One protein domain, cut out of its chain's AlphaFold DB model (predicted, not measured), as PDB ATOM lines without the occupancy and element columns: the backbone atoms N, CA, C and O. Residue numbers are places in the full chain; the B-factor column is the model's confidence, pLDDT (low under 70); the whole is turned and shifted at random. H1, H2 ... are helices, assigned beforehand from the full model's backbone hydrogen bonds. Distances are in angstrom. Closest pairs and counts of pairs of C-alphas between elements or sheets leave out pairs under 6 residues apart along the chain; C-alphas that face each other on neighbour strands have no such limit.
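This is residues 84 to 133 of the 133 residues of the protein "Sigma70_r4 domain-containing protein" of Lachnospiraceae bacterium (UniProt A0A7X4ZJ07). One long, nearly straight helix, H2, makes most of the length of this domain, with a small head at its first end made of the short helix H1, the tight link after it and the few residues before it. From residue 104 onward H2 sticks out alone, with no other part of the domain beside it. The printed part has 50 residues with two named helices, H1 then H2 along the chain, and no named strand; the class is all helix. The whole is extended, with a radius of gyration of the C-alphas of 19.3 A, and its C-alphas span 62 by 16 by 9 A, only just a rod.

H2 holds residues 99 to 131 and measures 48.4 A from C-alpha 99 at (162.369, 159.791, 155.771) to C-alpha 131 at (156.268, 158.571, 107.786). H1 holds residues 88 to 93, and its C-alpha 88 stands at (162.524, 156.165, 165.838). Its first and last C-alphas are 8.8 A apart.

H2 and H1 are close but not clearly touching, with 2 pairs of C-alphas within 8 A. Their closest C-alphas are those of Phe 91 and Thr 99, 7.0 A apart. Their lines stand at a steep tilt of 39 degrees, and they run the same way. Their centres are 31.2 A apart. In H1 and H2 every O i to N i+4 pair is within hydrogen-bond range. Residues 104 to 133, of which 104 to 131 belong to H2, stand free.

The two C-alphas farthest apart are those of Met 88 and Leu 133, at 62.2 A. The printed part has no cut, and the link from H1 to H2 is tight. Leu 133 is the chain's last residue. The mean pLDDT of the printed part is 71.4; residues 84 to 103 and 130 to 133 are under 70.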
ATOM      1  N   TYR A  84     158.078 164.753 157.670       49.12
ATOM      2  CA  TYR A  84     159.183 165.441 158.356       49.12
ATOM      3  C   TYR A  84     159.147 165.247 159.881       49.12
ATOM      4  O   TYR A  84     160.117 165.546 160.574       49.12
ATOM      5  N   ARG A  85     158.031 164.744 160.431       47.62
ATOM      6  CA  ARG A  85     157.910 164.383 161.849       47.62
ATOM      7  C   ARG A  85     158.368 162.929 162.022       47.62
ATOM      8  O   ARG A  85     157.547 162.013 162.074       47.62
ATOM      9  N   ASN A  86     159.683 162.730 162.072       56.09
ATOM     10  CA  ASN A  86     160.284 161.411 162.273       56.09
ATOM     11  C   ASN A  86     160.061 160.908 163.704       56.09
ATOM     12  O   ASN A  86     160.197 161.656 164.671       56.09
ATOM     13  N   SER A  87     159.750 159.619 163.832       60.03
ATOM     14  CA  SER A  87     159.891 158.859 165.075       60.03
ATOM     15  C   SER A  87     160.902 157.736 164.846       60.03
ATOM     16  O   SER A  87     161.091 157.299 163.709       60.03
ATOM     17  N   MET A  88     161.529 157.245 165.918       61.72
ATOM     18  CA  MET A  88     162.524 156.165 165.838       61.72
ATOM     19  C   MET A  88     161.965 154.901 165.156       61.72
ATOM     20  O   MET A  88     162.677 154.214 164.433       61.72
ATOM     21  N   ASN A  89     160.661 154.641 165.310       66.50
ATOM     22  CA  ASN A  89     159.992 153.502 164.676       66.50
ATOM     23  C   ASN A  89     159.987 153.611 163.145       66.50
ATOM     24  O   ASN A  89     160.316 152.643 162.471       66.50
ATOM     25  N   LYS A  90     159.696 154.798 162.593       62.16
ATOM     26  CA  LYS A  90     159.714 155.011 161.136       62.16
ATOM     27  C   LYS A  90     161.117 154.882 160.545       62.16
ATOM     28  O   LYS A  90     161.267 154.381 159.441       62.16
ATOM     29  N   PHE A  91     162.142 155.322 161.274       61.72
ATOM     30  CA  PHE A  91     163.536 155.161 160.853       61.72
ATOM     31  C   PHE A  91     163.914 153.680 160.710       61.72
ATOM     32  O   PHE A  91     164.509 153.283 159.711       61.72
ATOM     33  N   ASN A  92     163.491 152.848 161.665       66.31
ATOM     34  CA  ASN A  92     163.711 151.403 161.609       66.31
ATOM     35  C   ASN A  92     162.912 150.738 160.472       66.31
ATOM     36  O   ASN A  92     163.446 149.879 159.775       66.31
ATOM     37  N   GLU A  93     161.661 151.154 160.244       66.44
ATOM     38  CA  GLU A  93     160.825 150.665 159.131       66.44
ATOM     39  C   GLU A  93     161.422 150.994 157.750       66.44
ATOM     40  O   GLU A  93     161.272 150.212 156.813       66.44
ATOM     41  N   HIS A  94     162.141 152.111 157.623       61.50
ATOM     42  CA  HIS A  94     162.836 152.521 156.400       61.50
ATOM     43  C   HIS A  94     164.277 151.987 156.300       61.50
ATOM     44  O   HIS A  94     165.107 152.577 155.611       61.50
ATOM     45  N   GLY A  95     164.605 150.889 156.990       66.31
ATOM     46  CA  GLY A  95     165.932 150.271 156.900       66.31
ATOM     47  C   GLY A  95     167.053 151.206 157.354       66.31
ATOM     48  O   GLY A  95     168.113 151.231 156.735       66.31
ATOM     49  N   PHE A  96     166.800 152.001 158.398       65.50
ATOM     50  CA  PHE A  96     167.726 153.006 158.934       65.50
ATOM     51  C   PHE A  96     168.046 154.152 157.959       65.50
ATOM     52  O   PHE A  96     169.075 154.813 158.084       65.50
ATOM     53  N   THR A  97     167.153 154.411 157.002       58.34
ATOM     54  CA  THR A  97     167.230 155.561 156.092       58.34
ATOM     55  C   THR A  97     166.322 156.677 156.605       58.34
ATOM     56  O   THR A  97     165.204 156.430 157.068       58.34
ATOM     57  N   SER A  98     166.784 157.928 156.552       64.12
ATOM     58  CA  SER A  98     165.953 159.061 156.970       64.12
ATOM     59  C   SER A  98     164.736 159.194 156.054       64.12
ATOM     60  O   SER A  98     164.849 159.078 154.837       64.12
ATOM     61  N   THR A  99     163.562 159.533 156.597       63.41
ATOM     62  CA  THR A  99     162.369 159.791 155.771       63.41
ATOM     63  C   THR A  99     162.619 160.866 154.704       63.41
ATOM     64  O   THR A  99     162.071 160.771 153.609       63.41
ATOM     65  N   ILE A 100     163.502 161.838 154.972       61.31
ATOM     66  CA  ILE A 100     163.927 162.841 153.982       61.31
ATOM     67  C   ILE A 100     164.686 162.190 152.821       61.31
ATOM     68  O   ILE A 100     164.405 162.501 151.665       61.31
ATOM     69  N   GLU A 101     165.616 161.282 153.112       66.44
ATOM     70  CA  GLU A 101     166.374 160.553 152.092       66.44
ATOM     71  C   GLU A 101     165.447 159.658 151.266       66.44
ATOM     72  O   GLU A 101     165.510 159.695 150.041       66.44
ATOM     73  N   CYS A 102     164.496 158.959 151.895       68.12
ATOM     74  CA  CYS A 102     163.474 158.198 151.170       68.12
ATOM     75  C   CYS A 102     162.633 159.083 150.234       68.12
ATOM     76  O   CYS A 102     162.382 158.704 149.091       68.12
ATOM     77  N   ILE A 103     162.215 160.274 150.685       67.69
ATOM     78  CA  ILE A 103     161.482 161.234 149.843       67.69
ATOM     79  C   ILE A 103     162.352 161.707 148.673       67.69
ATOM     80  O   ILE A 103     161.863 161.807 147.548       67.69
ATOM     81  N   ALA A 104     163.623 162.023 148.928       74.19
ATOM     82  CA  ALA A 104     164.550 162.491 147.904       74.19
ATOM     83  C   ALA A 104     164.795 161.419 146.832       74.19
ATOM     84  O   ALA A 104     164.683 161.720 145.642       74.19
ATOM     85  N   LEU A 105     165.034 160.171 147.246       78.00
ATOM     86  CA  LEU A 105     165.198 159.024 146.349       78.00
ATOM     87  C   LEU A 105     163.942 158.798 145.504       78.00
ATOM     88  O   LEU A 105     164.023 158.777 144.279       78.00
ATOM     89  N   ARG A 106     162.764 158.754 146.138       74.94
ATOM     90  CA  ARG A 106     161.488 158.569 145.436       74.94
ATOM     91  C   ARG A 106     161.212 159.672 144.412       74.94
ATOM     92  O   ARG A 106     160.727 159.399 143.317       74.94
ATOM     93  N   ARG A 107     161.527 160.929 144.742       76.38
ATOM     94  CA  ARG A 107     161.401 162.055 143.800       76.38
ATOM     95  C   ARG A 107     162.345 161.909 142.608       76.38
ATOM     96  O   ARG A 107     161.937 162.211 141.490       76.38
ATOM     97  N   ALA A 108     163.574 161.454 142.835       77.94
ATOM     98  CA  ALA A 108     164.537 161.213 141.765       77.94
ATOM     99  C   ALA A 108     164.087 160.072 140.833       77.94
ATOM    100  O   ALA A 108     164.169 160.216 139.614       77.94
ATOM    101  N   GLU A 109     163.546 158.983 141.388       77.31
ATOM    102  CA  GLU A 109     162.969 157.867 140.622       77.31
ATOM    103  C   GLU A 109     161.820 158.331 139.717       77.31
ATOM    104  O   GLU A 109     161.853 158.104 138.506       77.31
ATOM    105  N   LEU A 110     160.843 159.051 140.280       72.50
ATOM    106  CA  LEU A 110     159.698 159.582 139.530       72.50
ATOM    107  C   LEU A 110     160.129 160.529 138.406       72.50
ATOM    108  O   LEU A 110     159.593 160.477 137.297       72.50
ATOM    109  N   GLN A 111     161.120 161.381 138.673       73.94
ATOM    110  CA  GLN A 111     161.675 162.280 137.665       73.94
ATOM    111  C   GLN A 111     162.325 161.496 136.514       73.94
ATOM    112  O   GLN A 111     162.103 161.815 135.342       73.94
ATOM    113  N   ALA A 112     163.077 160.439 136.825       84.94
ATOM    114  CA  ALA A 112     163.704 159.589 135.820       84.94
ATOM    115  C   ALA A 112     162.669 158.833 134.964       84.94
ATOM    116  O   ALA A 112     162.806 158.766 133.737       84.94
ATOM    117  N   GLU A 113     161.607 158.301 135.581       80.81
ATOM    118  CA  GLU A 113     160.495 157.664 134.863       80.81
ATOM    119  C   GLU A 113     159.788 158.645 133.924       80.81
ATOM    120  O   GLU A 113     159.554 158.329 132.750       80.81
ATOM    121  N   TYR A 114     159.511 159.859 134.405       72.25
ATOM    122  CA  TYR A 114     158.902 160.917 133.608       72.25
ATOM    123  C   TYR A 114     159.749 161.265 132.377       72.25
ATOM    124  O   TYR A 114     159.239 161.318 131.253       72.25
ATOM    125  N   GLU A 115     161.055 161.459 132.554       85.31
ATOM    126  CA  GLU A 115     161.970 161.771 131.454       85.31
ATOM    127  C   GLU A 115     162.080 160.639 130.435       85.31
ATOM    128  O   GLU A 115     162.166 160.893 129.230       85.31
ATOM    129  N   LYS A 116     162.059 159.385 130.897       88.62
ATOM    130  CA  LYS A 116     162.040 158.212 130.020       88.62
ATOM    131  C   LYS A 116     160.764 158.182 129.182       88.62
ATOM    132  O   LYS A 116     160.839 157.993 127.967       88.62
ATOM    133  N   HIS A 117     159.609 158.408 129.804       79.12
ATOM    134  CA  HIS A 117     158.330 158.428 129.100       79.12
ATOM    135  C   HIS A 117     158.253 159.584 128.092       79.12
ATOM    136  O   HIS A 117     157.850 159.387 126.946       79.12
ATOM    137  N   LYS A 118     158.728 160.776 128.472       83.69
ATOM    138  CA  LYS A 118     158.826 161.934 127.575       83.69
ATOM    139  C   LYS A 118     159.665 161.616 126.335       83.69
ATOM    140  O   LYS A 118     159.194 161.836 125.221       83.69
ATOM    141  N   ARG A 119     160.847 161.015 126.518       86.81
ATOM    142  CA  ARG A 119     161.716 160.576 125.413       86.81
ATOM    143  C   ARG A 119     161.030 159.566 124.491       86.81
ATOM    144  O   ARG A 119     161.149 159.672 123.275       86.81
ATOM    145  N   GLN A 120     160.290 158.606 125.048       82.25
ATOM    146  CA  GLN A 120     159.528 157.634 124.253       82.25
ATOM    147  C   GLN A 120     158.443 158.312 123.408       82.25
ATOM    148  O   GLN A 120     158.303 158.003 122.226       82.25
ATOM    149  N   VAL A 121     157.695 159.256 123.987       85.81
ATOM    150  CA  VAL A 121     156.657 160.010 123.269       85.81
ATOM    151  C   VAL A 121     157.263 160.883 122.170       85.81
ATOM    152  O   VAL A 121     156.771 160.855 121.043       85.81
ATOM    153  N   GLU A 122     158.342 161.610 122.459       87.62
ATOM    154  CA  GLU A 122     159.069 162.417 121.470       87.62
ATOM    155  C   GLU A 122     159.571 161.556 120.309       87.62
ATOM    156  O   GLU A 122     159.335 161.890 119.148       87.62
ATOM    157  N   PHE A 123     160.166 160.400 120.609       87.50
ATOM    158  CA  PHE A 123     160.600 159.449 119.593       87.50
ATOM    159  C   PHE A 123     159.430 158.967 118.725       87.50
ATOM    160  O   PHE A 123     159.521 158.995 117.499       87.50
ATOM    161  N   MET A 124     158.304 158.574 119.328       84.38
ATOM    162  CA  MET A 124     157.116 158.142 118.579       84.38
ATOM    163  C   MET A 124     156.557 159.244 117.668       84.38
ATOM    164  O   MET A 124     156.141 158.956 116.543       84.38
ATOM    165  N   LEU A 125     156.543 160.496 118.131       82.25
ATOM    166  CA  LEU A 125     156.108 161.643 117.330       82.25
ATOM    167  C   LEU A 125     157.053 161.899 116.152       82.25
ATOM    168  O   LEU A 125     156.590 162.145 115.039       82.25
ATOM    169  N   GLU A 126     158.359 161.790 116.374       82.81
ATOM    170  CA  GLU A 126     159.373 161.983 115.339       82.81
ATOM    171  C   GLU A 126     159.291 160.901 114.251       82.81
ATOM    172  O   GLU A 126     159.311 161.204 113.057       82.81
ATOM    173  N   GLN A 127     159.086 159.639 114.644       79.31
ATOM    174  CA  GLN A 127     158.848 158.542 113.699       79.31
ATOM    175  C   GLN A 127     157.564 158.741 112.883       79.31
ATOM    176  O   GLN A 127     157.527 158.397 111.704       79.31
ATOM    177  N   ARG A 128     156.507 159.310 113.481       76.62
ATOM    178  CA  ARG A 128     155.269 159.639 112.756       76.62
ATOM    179  C   ARG A 128     155.487 160.745 111.725       76.62
ATOM    180  O   ARG A 128     155.047 160.580 110.595       76.62
ATOM    181  N   LYS A 129     156.203 161.822 112.069       70.94
ATOM    182  CA  LYS A 129     156.521 162.908 111.122       70.94
ATOM    183  C   LYS A 129     157.299 162.409 109.906       70.94
ATOM    184  O   LYS A 129     156.978 162.785 108.788       70.94
ATOM    185  N   ARG A 130     158.273 161.519 110.122       68.38
ATOM    186  CA  ARG A 130     159.078 160.912 109.048       68.38
ATOM    187  C   ARG A 130     158.293 159.971 108.132       68.38
ATOM    188  O   ARG A 130     158.743 159.728 107.027       68.38
ATOM    189  N   LYS A 131     157.159 159.428 108.589       65.19
ATOM    190  CA  LYS A 131     156.268 158.571 107.786       65.19
ATOM    191  C   LYS A 131     155.208 159.352 106.998       65.19
ATOM    192  O   LYS A 131     154.520 158.749 106.183       65.19
ATOM    193  N   CYS A 132     155.022 160.643 107.284       57.31
ATOM    194  CA  CYS A 132     154.081 161.527 106.582       57.31
ATOM    195  C   CYS A 132     154.765 162.448 105.549       57.31
ATOM    196  O   CYS A 132     154.086 163.291 104.967       57.31
ATOM    197  N   LEU A 133     156.080 162.294 105.358       50.50
ATOM    198  CA  LEU A 133     156.883 162.819 104.247       50.50
ATOM    199  C   LEU A 133     157.159 161.674 103.269       50.50
ATOM    200  O   LEU A 133     157.201 161.958 102.056       50.50
TER     201      LEU A 133